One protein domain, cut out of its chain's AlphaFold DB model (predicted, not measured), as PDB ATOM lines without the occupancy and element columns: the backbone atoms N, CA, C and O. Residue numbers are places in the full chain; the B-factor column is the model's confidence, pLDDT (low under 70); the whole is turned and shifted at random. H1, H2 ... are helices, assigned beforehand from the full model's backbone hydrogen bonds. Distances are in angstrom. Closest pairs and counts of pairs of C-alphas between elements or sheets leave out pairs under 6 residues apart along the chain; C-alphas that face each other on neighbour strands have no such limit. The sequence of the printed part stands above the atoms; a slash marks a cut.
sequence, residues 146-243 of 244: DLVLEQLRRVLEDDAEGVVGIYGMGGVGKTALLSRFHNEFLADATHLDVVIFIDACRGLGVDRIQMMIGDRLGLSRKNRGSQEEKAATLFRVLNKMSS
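Overview. This is residues 146 to 243 of the 244 residues of the protein "NB-ARC domain-containing protein" of Musa balbisiana (UniProt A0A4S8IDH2). Two lobes, helix pair H1 and H2 and helix pair H3 and H4, lie toward opposite ends of the longest axis, with the link of residues 187 to 205 running between them. Residues 167 to 173 stick out. The printed part has 98 residues with four named helices, H1 to H4 in chain order, and no named strand: all helix. It is only just loose, close to compact, with a radius of gyration of the C-alphas of 15.4 A and spans of 44 by 34 by 19 A.

Along the chain. H1, residues 146 to 158, begins at C-alpha 146 (45.138, 36.808, 44.569) and measures 18.3 A from first to last C-alpha. H2, residues 174 to 186, measures 16.8 A. H3, residues 206 to 216, measures 15.4 A. H4, residues 227 to 241, measures 21.3 A and ends at C-alpha 241 (27.520, 17.113, 61.563).

Arrangement. H1 touches H2 with residues 149 to 153 alone; the closest C-alphas, of Leu 149 and Phe 181, are 6.4 A apart. They run the same way at a steep tilt of 55 degrees. H3 touches H4; the closest C-alphas, of Asp 207 and Gln 227, are 5.3 A apart. H2 and H3 are apart. In H1 to H4 every O i to N i+4 pair is within hydrogen-bond range.

Size, cuts and confidence. The C-alphas farthest apart, of Leu 147 and Gly 225, are 43.9 A apart. The printed part has no cut. The links H1 to H2 and H2 to H3 are long. The pLDDT is under 70 at residues 159 to 161, 220 to 224 and 242 to 243.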
ATOM      1  N   ASP A 146      45.555  36.323  43.249       86.19
ATOM      2  CA  ASP A 146      45.138  36.808  44.569       86.19
ATOM      3  C   ASP A 146      43.761  37.492  44.532       86.19
ATOM      4  O   ASP A 146      42.948  37.297  45.430       86.19
ATOM      5  N   LEU A 147      43.434  38.192  43.436       87.56
ATOM      6  CA  LEU A 147      42.104  38.779  43.241       87.56
ATOM      7  C   LEU A 147      40.994  37.713  43.218       87.56
ATOM      8  O   LEU A 147      39.927  37.926  43.785       87.56
ATOM      9  N   VAL A 148      41.235  36.579  42.553       88.19
ATOM     10  CA  VAL A 148      40.241  35.501  42.416       88.19
ATOM     11  C   VAL A 148      40.119  34.712  43.720       88.19
ATOM     12  O   VAL A 148      39.017  34.315  44.089       88.19
ATOM     13  N   LEU A 149      41.225  34.526  44.446       88.50
ATOM     14  CA  LEU A 149      41.203  33.939  45.789       88.50
ATOM     15  C   LEU A 149      40.357  34.774  46.749       88.50
ATOM     16  O   LEU A 149      39.511  34.218  47.442       88.50
ATOM     17  N   GLU A 150      40.512  36.099  46.736       87.75
ATOM     18  CA  GLU A 150      39.701  36.967  47.594       87.75
ATOM     19  C   GLU A 150      38.224  36.993  47.199       87.75
ATOM     20  O   GLU A 150      37.346  37.094  48.055       87.75
ATOM     21  N   GLN A 151      37.912  36.848  45.911       88.56
ATOM     22  CA  GLN A 151      36.528  36.662  45.478       88.56
ATOM     23  C   GLN A 151      35.942  35.352  46.014       88.56
ATOM     24  O   GLN A 151      34.835  35.368  46.543       88.56
ATOM     25  N   LEU A 152      36.677  34.237  45.921       88.31
ATOM     26  CA  LEU A 152      36.243  32.948  46.471       88.31
ATOM     27  C   LEU A 152      36.050  33.007  47.986       88.31
ATOM     28  O   LEU A 152      35.070  32.471  48.497       88.31
ATOM     29  N   ARG A 153      36.952  33.693  48.692       86.44
ATOM     30  CA  ARG A 153      36.853  33.899  50.136       86.44
ATOM     31  C   ARG A 153      35.567  34.633  50.507       86.44
ATOM     32  O   ARG A 153      34.831  34.151  51.356       86.44
ATOM     33  N   ARG A 154      35.271  35.753  49.843       86.56
ATOM     34  CA  ARG A 154      34.036  36.516  50.089       86.56
ATOM     35  C   ARG A 154      32.786  35.696  49.811       86.56
ATOM     36  O   ARG A 154      31.854  35.751  50.592       86.56
ATOM     37  N   VAL A 155      32.786  34.908  48.734       84.56
ATOM     38  CA  VAL A 155      31.661  34.013  48.427       84.56
ATOM     39  C   VAL A 155      31.448  32.994  49.548       84.56
ATOM     40  O   VAL A 155      30.308  32.757  49.925       84.56
ATOM     41  N   LEU A 156      32.520  32.429  50.112       81.75
ATOM     42  CA  LEU A 156      32.422  31.503  51.242       81.75
ATOM     43  C   LEU A 156      31.903  32.181  52.525       81.75
ATOM     44  O   LEU A 156      31.180  31.555  53.291       81.75
ATOM     45  N   GLU A 157      32.286  33.436  52.766       81.12
ATOM     46  CA  GLU A 157      31.855  34.213  53.938       81.12
ATOM     47  C   GLU A 157      30.396  34.707  53.821       81.12
ATOM     48  O   GLU A 157      29.683  34.722  54.824       81.12
ATOM     49  N   ASP A 158      29.949  35.085  52.616       78.88
ATOM     50  CA  ASP A 158      28.609  35.636  52.356       78.88
ATOM     51  C   ASP A 158      27.536  34.553  52.129       78.88
ATOM     52  O   ASP A 158      26.363  34.782  52.428       78.88
ATOM     53  N   ASP A 159      27.915  33.389  51.588       66.12
ATOM     54  CA  ASP A 159      26.993  32.325  51.181       66.12
ATOM     55  C   ASP A 159      27.529  30.945  51.595       66.12
ATOM     56  O   ASP A 159      28.088  30.184  50.800       66.12
ATOM     57  N   ALA A 160      27.369  30.618  52.882       60.84
ATOM     58  CA  ALA A 160      27.808  29.336  53.440       60.84
ATOM     59  C   ALA A 160      27.060  28.120  52.843       60.84
ATOM     60  O   ALA A 160      27.502  26.982  53.017       60.84
ATOM     61  N   GLU A 161      25.951  28.337  52.122       63.56
ATOM     62  CA  GLU A 161      25.102  27.295  51.538       63.56
ATOM     63  C   GLU A 161      24.942  27.478  50.017       63.56
ATOM     64  O   GLU A 161      23.915  27.937  49.523       63.56
ATOM     65  N   GLY A 162      25.939  27.059  49.230       77.69
ATOM     66  CA  GLY A 162      25.880  27.212  47.773       77.69
ATOM     67  C   GLY A 162      26.838  26.327  46.979       77.69
ATOM     68  O   GLY A 162      27.709  25.644  47.517       77.69
ATOM     69  N   VAL A 163      26.674  26.328  45.651       85.38
ATOM     70  CA  VAL A 163      27.587  25.663  44.706       85.38
ATOM     71  C   VAL A 163      28.369  26.722  43.939       85.38
ATOM     72  O   VAL A 163      27.797  27.477  43.156       85.38
ATOM     73  N   VAL A 164      29.693  26.733  44.111       86.38
ATOM     74  CA  VAL A 164      30.594  27.658  43.412       86.38
ATOM     75  C   VAL A 164      31.247  26.966  42.217       86.38
ATOM     76  O   VAL A 164      31.875  25.916  42.348       86.38
ATOM     77  N   GLY A 165      31.118  27.568  41.034       88.12
ATOM     78  CA  GLY A 165      31.720  27.072  39.796       88.12
ATOM     79  C   GLY A 165      32.849  27.971  39.292       88.12
ATOM     80  O   GLY A 165      32.641  29.160  39.070       88.12
ATOM     81  N   ILE A 166      34.026  27.395  39.028       89.44
ATOM     82  CA  ILE A 166      35.166  28.094  38.411       89.44
ATOM     83  C   ILE A 166      35.320  27.620  36.963       89.44
ATOM     84  O   ILE A 166      35.562  26.439  36.705       89.44
ATOM     85  N   TYR A 167      35.219  28.538  36.002       89.62
ATOM     86  CA  TYR A 167      35.289  28.233  34.570       89.62
ATOM     87  C   TYR A 167      36.405  29.016  33.865       89.62
ATOM     88  O   TYR A 167      36.911  30.013  34.366       89.62
ATOM     89  N   GLY A 168      36.835  28.524  32.700       89.31
ATOM     90  CA  GLY A 168      37.901  29.142  31.906       89.31
ATOM     91  C   GLY A 168      38.626  28.138  31.015       89.31
ATOM     92  O   GLY A 168      38.419  26.926  31.132       89.31
ATOM     93  N   MET A 169      39.509  28.635  30.149       92.88
ATOM     94  CA  MET A 169      40.289  27.822  29.208       92.88
ATOM     95  C   MET A 169      41.123  26.736  29.921       92.88
ATOM     96  O   MET A 169      41.423  26.829  31.115       92.88
ATOM     97  N   GLY A 170      41.465  25.651  29.224       90.06
ATOM     98  CA  GLY A 170      42.397  24.644  29.744       90.06
ATOM     99  C   GLY A 170      43.771  25.255  30.046       90.06
ATOM    100  O   GLY A 170      44.195  26.178  29.362       90.06
ATOM    101  N   GLY A 171      44.454  24.775  31.086       85.50
ATOM    102  CA  GLY A 171      45.815  25.222  31.425       85.50
ATOM    103  C   GLY A 171      45.925  26.528  32.224       85.50
ATOM    104  O   GLY A 171      46.991  26.807  32.753       85.50
ATOM    105  N   VAL A 172      44.837  27.280  32.420       88.19
ATOM    106  CA  VAL A 172      44.854  28.557  33.174       88.19
ATOM    107  C   VAL A 172      45.014  28.408  34.695       88.19
ATOM    108  O   VAL A 172      44.915  29.392  35.412       88.19
ATOM    109  N   GLY A 173      45.212  27.189  35.211       87.88
ATOM    110  CA  GLY A 173      45.481  26.955  36.635       87.88
ATOM    111  C   GLY A 173      44.258  26.850  37.557       87.88
ATOM    112  O   GLY A 173      44.414  26.990  38.762       87.88
ATOM    113  N   LYS A 174      43.053  26.551  37.048       91.38
ATOM    114  CA  LYS A 174      41.829  26.399  37.876       91.38
ATOM    115  C   LYS A 174      41.987  25.421  39.050       91.38
ATOM    116  O   LYS A 174      41.587  25.725  40.166       91.38
ATOM    117  N   THR A 175      42.585  24.255  38.808       89.00
ATOM    118  CA  THR A 175      42.839  23.267  39.868       89.00
ATOM    119  C   THR A 175      43.876  23.776  40.870       89.00
ATOM    120  O   THR A 175      43.710  23.571  42.063       89.00
ATOM    121  N   ALA A 176      44.898  24.505  40.406       89.50
ATOM    122  CA  ALA A 176      45.906  25.106  41.283       89.50
ATOM    123  C   ALA A 176      45.306  26.205  42.179       89.50
ATOM    124  O   ALA A 176      45.642  26.282  43.357       89.50
ATOM    125  N   LEU A 177      44.374  26.998  41.641       90.56
ATOM    126  CA  LEU A 177      43.593  27.974  42.401       90.56
ATOM    127  C   LEU A 177      42.790  27.297  43.523       90.56
ATOM    128  O   LEU A 177      42.851  27.752  44.660       90.56
ATOM    129  N   LEU A 178      42.085  26.197  43.227       90.31
ATOM    130  CA  LEU A 178      41.316  25.440  44.226       90.31
ATOM    131  C   LEU A 178      42.204  24.810  45.304       90.31
ATOM    132  O   LEU A 178      41.868  24.904  46.480       90.31
ATOM    133  N   SER A 179      43.339  24.207  44.932       90.12
ATOM    134  CA  SER A 179      44.289  23.645  45.904       90.12
ATOM    135  C   SER A 179      44.854  24.718  46.836       90.12
ATOM    136  O   SER A 179      44.947  24.501  48.041       90.12
ATOM    137  N   ARG A 180      45.202  25.895  46.294       89.56
ATOM    138  CA  ARG A 180      45.675  27.028  47.097       89.56
ATOM    139  C   ARG A 180      44.576  27.561  48.011       89.56
ATOM    140  O   ARG A 180      44.832  27.760  49.190       89.56
ATOM    141  N   PHE A 181      43.357  27.719  47.495       89.00
ATOM    142  CA  PHE A 181      42.216  28.154  48.296       89.00
ATOM    143  C   PHE A 181      41.928  27.198  49.464       89.00
ATOM    144  O   PHE A 181      41.746  27.637  50.598       89.00
ATOM    145  N   HIS A 182      41.949  25.890  49.190       89.31
ATOM    146  CA  HIS A 182      41.791  24.840  50.196       89.31
ATOM    147  C   HIS A 182      42.844  24.968  51.304       89.31
ATOM    148  O   HIS A 182      42.477  25.086  52.467       89.31
ATOM    149  N   ASN A 183      44.131  25.038  50.953       89.12
ATOM    150  CA  ASN A 183      45.218  25.123  51.936       89.12
ATOM    151  C   ASN A 183      45.272  26.445  52.710       89.12
ATOM    152  O   ASN A 183      45.551  26.420  53.903       89.12
ATOM    153  N   GLU A 184      45.034  27.585  52.061       85.81
ATOM    154  CA  GLU A 184      45.228  28.902  52.687       85.81
ATOM    155  C   GLU A 184      44.013  29.379  53.488       85.81
ATOM    156  O   GLU A 184      44.189  30.063  54.490       85.81
ATOM    157  N   PHE A 185      42.787  29.037  53.073       81.81
ATOM    158  CA  PHE A 185      41.576  29.603  53.683       81.81
ATOM    159  C   PHE A 185      40.733  28.563  54.422       81.81
ATOM    160  O   PHE A 185      40.233  28.838  55.512       81.81
ATOM    161  N   LEU A 186      40.588  27.348  53.882       82.69
ATOM    162  CA  LEU A 186      39.751  26.321  54.521       82.69
ATOM    163  C   LEU A 186      40.438  25.673  55.737       82.69
ATOM    164  O   LEU A 186      39.758  25.187  56.647       82.69
ATOM    165  N   ALA A 187      41.772  25.741  55.803       76.69
ATOM    166  CA  ALA A 187      42.558  25.343  56.971       76.69
ATOM    167  C   ALA A 187      42.239  26.174  58.227       76.69
ATOM    168  O   ALA A 187      42.236  25.633  59.335       76.69
ATOM    169  N   ASP A 188      41.857  27.444  58.063       77.31
ATOM    170  CA  ASP A 188      41.535  28.364  59.165       77.31
ATOM    171  C   ASP A 188      40.025  28.597  59.344       77.31
ATOM    172  O   ASP A 188      39.594  29.170  60.346       77.31
ATOM    173  N   ALA A 189      39.197  28.102  58.420       77.38
ATOM    174  CA  ALA A 189      37.738  28.162  58.493       77.38
ATOM    175  C   ALA A 189      37.175  27.250  59.605       77.38
ATOM    176  O   ALA A 189      36.730  26.128  59.362       77.38
ATOM    177  N   THR A 190      37.194  27.732  60.850       72.38
ATOM    178  CA  THR A 190      36.724  27.001  62.045       72.38
ATOM    179  C   THR A 190      35.218  26.757  62.082       72.38
ATOM    180  O   THR A 190      34.772  25.911  62.848       72.38
ATOM    181  N   HIS A 191      34.448  27.475  61.263       76.06
ATOM    182  CA  HIS A 191      33.004  27.292  61.113       76.06
ATOM    183  C   HIS A 191      32.635  26.067  60.258       76.06
ATOM    184  O   HIS A 191      31.462  25.731  60.168       76.06
ATOM    185  N   LEU A 192      33.612  25.413  59.616       78.00
ATOM    186  CA  LEU A 192      33.395  24.200  58.831       78.00
ATOM    187  C   LEU A 192      33.751  22.963  59.659       78.00
ATOM    188  O   LEU A 192      34.900  22.802  60.072       78.00
ATOM    189  N   ASP A 193      32.793  22.050  59.829       79.38
ATOM    190  CA  ASP A 193      33.002  20.796  60.567       79.38
ATOM    191  C   ASP A 193      33.968  19.839  59.864       79.38
ATOM    192  O   ASP A 193      34.705  19.090  60.508       79.38
ATOM    193  N   VAL A 194      33.948  19.826  58.528       82.88
ATOM    194  CA  VAL A 194      34.798  18.960  57.709       82.88
ATOM    195  C   VAL A 194      34.998  19.553  56.317       82.88
ATOM    196  O   VAL A 194      34.051  20.016  55.682       82.88
ATOM    197  N   VAL A 195      36.231  19.497  55.813       86.50
ATOM    198  CA  VAL A 195      36.590  19.943  54.463       86.50
ATOM    199  C   VAL A 195      37.075  18.749  53.646       86.50
ATOM    200  O   VAL A 195      38.088  18.123  53.956       86.50
ATOM    201  N   ILE A 196      36.350  18.422  52.575       88.69
ATOM    202  CA  ILE A 196      36.605  17.231  51.758       88.69
ATOM    203  C   ILE A 196      37.042  17.647  50.353       88.69
ATOM    204  O   ILE A 196      36.231  18.083  49.541       88.69
ATOM    205  N   PHE A 197      38.327  17.456  50.050       89.44
ATOM    206  CA  PHE A 197      38.887  17.674  48.716       89.44
ATOM    207  C   PHE A 197      38.958  16.357  47.933       89.44
ATOM    208  O   PHE A 197      39.573  15.392  48.392       89.44
ATOM    209  N   ILE A 198      38.329  16.307  46.755       88.19
ATOM    210  CA  ILE A 198      38.255  15.117  45.891       88.19
ATOM    211  C   ILE A 198      38.555  15.520  44.450       88.19
ATOM    212  O   ILE A 198      37.913  16.415  43.906       88.19
ATOM    213  N   ASP A 199      39.479  14.805  43.810       85.25
ATOM    214  CA  ASP A 199      39.677  14.885  42.364       85.25
ATOM    215  C   ASP A 199      38.698  13.937  41.654       85.25
ATOM    216  O   ASP A 199      38.761  12.713  41.811       85.25
ATOM    217  N   ALA A 200      37.767  14.512  40.892       83.25
ATOM    218  CA  ALA A 200      36.783  13.778  40.110       83.25
ATOM    219  C   ALA A 200      36.990  14.036  38.612       83.25
ATOM    220  O   ALA A 200      36.670  15.102  38.084       83.25
ATOM    221  N   CYS A 201      37.487  13.026  37.898       82.56
ATOM    222  CA  CYS A 201      37.591  13.054  36.443       82.56
ATOM    223  C   CYS A 201      36.326  12.475  35.779       82.56
ATOM    224  O   CYS A 201      35.562  11.745  36.404       82.56
ATOM    225  N   ARG A 202      36.111  12.742  34.479       76.31
ATOM    226  CA  ARG A 202      34.911  12.294  33.727       76.31
ATOM    227  C   ARG A 202      34.621  10.783  33.784       76.31
ATOM    228  O   ARG A 202      33.492  10.392  33.518       76.31
ATOM    229  N   GLY A 203      35.613   9.944  34.084       78.56
ATOM    230  CA  GLY A 203      35.448   8.491  34.211       78.56
ATOM    231  C   GLY A 203      35.134   8.005  35.630       78.56
ATOM    232  O   GLY A 203      34.985   6.803  35.841       78.56
ATOM    233  N   LEU A 204      35.075   8.905  36.614       84.62
ATOM    234  CA  LEU A 204      34.825   8.555  38.005       84.62
ATOM    235  C   LEU A 204      33.315   8.391  38.237       84.62
ATOM    236  O   LEU A 204      32.551   9.347  38.138       84.62
ATOM    237  N   GLY A 205      32.878   7.166  38.531       88.38
ATOM    238  CA  GLY A 205      31.477   6.884  38.853       88.38
ATOM    239  C   GLY A 205      31.067   7.410  40.233       88.38
ATOM    240  O   GLY A 205      31.900   7.545  41.131       88.38
ATOM    241  N   VAL A 206      29.761   7.635  40.418       89.56
ATOM    242  CA  VAL A 206      29.167   8.110  41.684       89.56
ATOM    243  C   VAL A 206      29.548   7.213  42.862       89.56
ATOM    244  O   VAL A 206      29.912   7.720  43.919       89.56
ATOM    245  N   ASP A 207      29.548   5.893  42.667       87.62
ATOM    246  CA  ASP A 207      29.956   4.923  43.690       87.62
ATOM    247  C   ASP A 207      31.364   5.195  44.246       87.62
ATOM    248  O   ASP A 207      31.596   5.155  45.456       87.62
ATOM    249  N   ARG A 208      32.307   5.547  43.364       87.94
ATOM    250  CA  ARG A 208      33.692   5.824  43.747       87.94
ATOM    251  C   ARG A 208      33.825   7.170  44.452       87.94
ATOM    252  O   ARG A 208      34.577   7.258  45.417       87.94
ATOM    253  N   ILE A 209      33.064   8.180  44.026       90.25
ATOM    254  CA  ILE A 209      32.985   9.472  44.723       90.25
ATOM    255  C   ILE A 209      32.458   9.264  46.148       90.25
ATOM    256  O   ILE A 209      33.084   9.707  47.105       90.25
ATOM    257  N   GLN A 210      31.357   8.527  46.309       90.00
ATOM    258  CA  GLN A 210      30.789   8.219  47.624       90.00
ATOM    259  C   GLN A 210      31.771   7.452  48.514       90.00
ATOM    260  O   GLN A 210      31.861   7.732  49.707       90.00
ATOM    261  N   MET A 211      32.530   6.517  47.941       86.31
ATOM    262  CA  MET A 211      33.578   5.802  48.666       86.31
ATOM    263  C   MET A 211      34.677   6.754  49.152       86.31
ATOM    264  O   MET A 211      35.016   6.704  50.328       86.31
ATOM    265  N   MET A 212      35.168   7.660  48.296       87.81
ATOM    266  CA  MET A 212      36.193   8.648  48.662       87.81
ATOM    267  C   MET A 212      35.716   9.609  49.759       87.81
ATOM    268  O   MET A 212      36.448   9.849  50.718       87.81
ATOM    269  N   ILE A 213      34.475  10.106  49.668       88.38
ATOM    270  CA  ILE A 213      33.852  10.909  50.737       88.38
ATOM    271  C   ILE A 213      33.753  10.071  52.017       88.38
ATOM    272  O   ILE A 213      34.105  10.531  53.098       88.38
ATOM    273  N   GLY A 214      33.297   8.822  51.907       85.88
ATOM    274  CA  GLY A 214      33.153   7.924  53.046       85.88
ATOM    275  C   GLY A 214      34.481   7.634  53.739       85.88
ATOM    276  O   GLY A 214      34.539   7.663  54.963       85.88
ATOM    277  N   ASP A 215      35.550   7.397  52.984       81.88
ATOM    278  CA  ASP A 215      36.891   7.177  53.527       81.88
ATOM    279  C   ASP A 215      37.391   8.423  54.265       81.88
ATOM    280  O   ASP A 215      37.848   8.305  55.403       81.88
ATOM    281  N   ARG A 216      37.193   9.614  53.679       81.44
ATOM    282  CA  ARG A 216      37.452  10.904  54.337       81.44
ATOM    283  C   ARG A 216      36.655  11.080  55.626       81.44
ATOM    284  O   ARG A 216      37.178  11.642  56.569       81.44
ATOM    285  N   LEU A 217      35.436  10.550  55.702       80.12
ATOM    286  CA  LEU A 217      34.591  10.571  56.902       80.12
ATOM    287  C   LEU A 217      34.858   9.415  57.887       80.12
ATOM    288  O   LEU A 217      34.080   9.207  58.820       80.12
ATOM    289  N   GLY A 218      35.905   8.607  57.681       76.25
ATOM    290  CA  GLY A 218      36.207   7.447  58.532       76.25
ATOM    291  C   GLY A 218      35.210   6.284  58.396       76.25
ATOM    292  O   GLY A 218      35.148   5.389  59.242       76.25
ATOM    293  N   LEU A 219      34.416   6.256  57.322       75.00
ATOM    294  CA  LEU A 219      33.356   5.274  57.052       75.00
ATOM    295  C   LEU A 219      33.833   4.067  56.233       75.00
ATOM    296  O   LEU A 219      33.011   3.246  55.824       75.00
ATOM    297  N   SER A 220      35.146   3.902  56.052       64.62
ATOM    298  CA  SER A 220      35.763   2.918  55.147       64.62
ATOM    299  C   SER A 220      35.277   1.464  55.343       64.62
ATOM    300  O   SER A 220      35.215   0.670  54.405       64.62
ATOM    301  N   ARG A 221      34.808   1.094  56.546       54.44
ATOM    302  CA  ARG A 221      34.254  -0.248  56.831       54.44
ATOM    303  C   ARG A 221      32.769  -0.426  56.457       54.44
ATOM    304  O   ARG A 221      32.330  -1.566  56.310       54.44
ATOM    305  N   LYS A 222      32.008   0.665  56.290       55.06
ATOM    306  CA  LYS A 222      30.605   0.688  55.816       55.06
ATOM    307  C   LYS A 222      30.497   0.801  54.286       55.06
ATOM    308  O   LYS A 222      29.424   0.573  53.741       55.06
ATOM    309  N   ASN A 223      31.610   1.041  53.589       54.94
ATOM    310  CA  ASN A 223      31.701   1.184  52.128       54.94
ATOM    311  C   ASN A 223      31.576  -0.139  51.330       54.94
ATOM    312  O   ASN A 223      31.979  -0.199  50.172       54.94
ATOM    313  N   ARG A 224      31.017  -1.208  51.918       58.47
ATOM    314  CA  ARG A 224      30.829  -2.521  51.257       58.47
ATOM    315  C   ARG A 224      29.410  -2.765  50.722       58.47
ATOM    316  O   ARG A 224      29.163  -3.838  50.185       58.47
ATOM    317  N   GLY A 225      28.504  -1.809  50.920       70.44
ATOM    318  CA  GLY A 225      27.113  -1.872  50.465       70.44
ATOM    319  C   GLY A 225      26.909  -1.416  49.020       70.44
ATOM    320  O   GLY A 225      27.873  -1.066  48.330       70.44
ATOM    321  N   SER A 226      25.650  -1.386  48.576       84.50
ATOM    322  CA  SER A 226      25.275  -0.792  47.284       84.50
ATOM    323  C   SER A 226      25.526   0.723  47.262       84.50
ATOM    324  O   SER A 226      25.748   1.355  48.302       84.50
ATOM    325  N   GLN A 227      25.471   1.331  46.076       87.44
ATOM    326  CA  GLN A 227      25.591   2.783  45.922       87.44
ATOM    327  C   GLN A 227      24.522   3.533  46.749       87.44
ATOM    328  O   GLN A 227      24.798   4.558  47.369       87.44
ATOM    329  N   GLU A 228      23.299   3.007  46.820       87.31
ATOM    330  CA  GLU A 228      22.191   3.585  47.590       87.31
ATOM    331  C   GLU A 228      22.449   3.521  49.101       87.31
ATOM    332  O   GLU A 228      22.204   4.489  49.823       87.31
ATOM    333  N   GLU A 229      22.990   2.406  49.594       83.00
ATOM    334  CA  GLU A 229      23.320   2.236  51.013       83.00
ATOM    335  C   GLU A 229      24.453   3.172  51.454       83.00
ATOM    336  O   GLU A 229      24.410   3.746  52.553       83.00
ATOM    337  N   LYS A 230      25.454   3.367  50.584       85.00
ATOM    338  CA  LYS A 230      26.525   4.352  50.781       85.00
ATOM    339  C   LYS A 230      25.948   5.766  50.826       85.00
ATOM    340  O   LYS A 230      26.216   6.488  51.787       85.00
ATOM    341  N   ALA A 231      25.099   6.132  49.862       88.88
ATOM    342  CA  ALA A 231      24.433   7.435  49.810       88.88
ATOM    343  C   ALA A 231      23.635   7.732  51.089       88.88
ATOM    344  O   ALA A 231      23.818   8.777  51.711       88.88
ATOM    345  N   ALA A 232      22.798   6.786  51.528       86.81
ATOM    346  CA  ALA A 232      21.993   6.925  52.740       86.81
ATOM    347  C   ALA A 232      22.867   7.057  53.999       86.81
ATOM    348  O   ALA A 232      22.549   7.812  54.923       86.81
ATOM    349  N   THR A 233      23.992   6.338  54.040       84.69
ATOM    350  CA  THR A 233      24.951   6.436  55.143       84.69
ATOM    351  C   THR A 233      25.620   7.806  55.181       84.69
ATOM    352  O   THR A 233      25.668   8.398  56.259       84.69
ATOM    353  N   LEU A 234      26.089   8.315  54.037       88.31
ATOM    354  CA  LEU A 234      26.683   9.649  53.915       88.31
ATOM    355  C   LEU A 234      25.691  10.736  54.324       88.31
ATOM    356  O   LEU A 234      26.013  11.547  55.184       88.31
ATOM    357  N   PHE A 235      24.465  10.691  53.798       88.12
ATOM    358  CA  PHE A 235      23.407  11.650  54.121       88.12
ATOM    359  C   PHE A 235      23.153  11.745  55.630       88.12
ATOM    360  O   PHE A 235      23.143  12.829  56.207       88.12
ATOM    361  N   ARG A 236      23.019  10.597  56.306       84.50
ATOM    362  CA  ARG A 236      22.811  10.561  57.759       84.50
ATOM    363  C   ARG A 236      23.994  11.140  58.539       84.50
ATOM    364  O   ARG A 236      23.776  11.754  59.577       84.50
ATOM    365  N   VAL A 237      25.226  10.880  58.100       82.62
ATOM    366  CA  VAL A 237      26.435  11.367  58.783       82.62
ATOM    367  C   VAL A 237      26.577  12.876  58.605       82.62
ATOM    368  O   VAL A 237      26.740  13.572  59.601       82.62
ATOM    369  N   LEU A 238      26.429  13.375  57.377       84.00
ATOM    370  CA  LEU A 238      26.540  14.801  57.062       84.00
ATOM    371  C   LEU A 238      25.456  15.632  57.766       84.00
ATOM    372  O   LEU A 238      25.779  16.633  58.396       84.00
ATOM    373  N   ASN A 239      24.201  15.168  57.790       83.19
ATOM    374  CA  ASN A 239      23.131  15.860  58.529       83.19
ATOM    375  C   ASN A 239      23.392  15.936  60.033       83.19
ATOM    376  O   ASN A 239      22.962  16.874  60.699       83.19
ATOM    377  N   LYS A 240      24.064  14.923  60.586       77.38
ATOM    378  CA  LYS A 240      24.400  14.915  62.004       77.38
ATOM    379  C   LYS A 240      25.501  15.922  62.327       77.38
ATOM    380  O   LYS A 240      25.458  16.492  63.408       77.38
ATOM    381  N   MET A 241      26.464  16.107  61.421       71.50
ATOM    382  CA  MET A 241      27.520  17.113  61.563       71.50
ATOM    383  C   MET A 241      26.920  18.522  61.525       71.50
ATOM    384  O   MET A 241      27.092  19.258  62.478       71.50
ATOM    385  N   SER A 242      26.043  18.795  60.554       64.31
ATOM    386  CA  SER A 242      25.339  20.081  60.405       64.31
ATOM    387  C   SER A 242      24.393  20.472  61.559       64.31
ATOM    388  O   SER A 242      23.833  21.564  61.529       64.31
ATOM    389  N   SER A 243      24.131  19.587  62.530       52.81
ATOM    390  CA  SER A 243      23.213  19.851  63.657       52.81
ATOM    391  C   SER A 243      23.925  20.216  64.970       52.81
ATOM    392  O   SER A 243      23.265  20.242  66.013       52.81
TER     393      SER A 243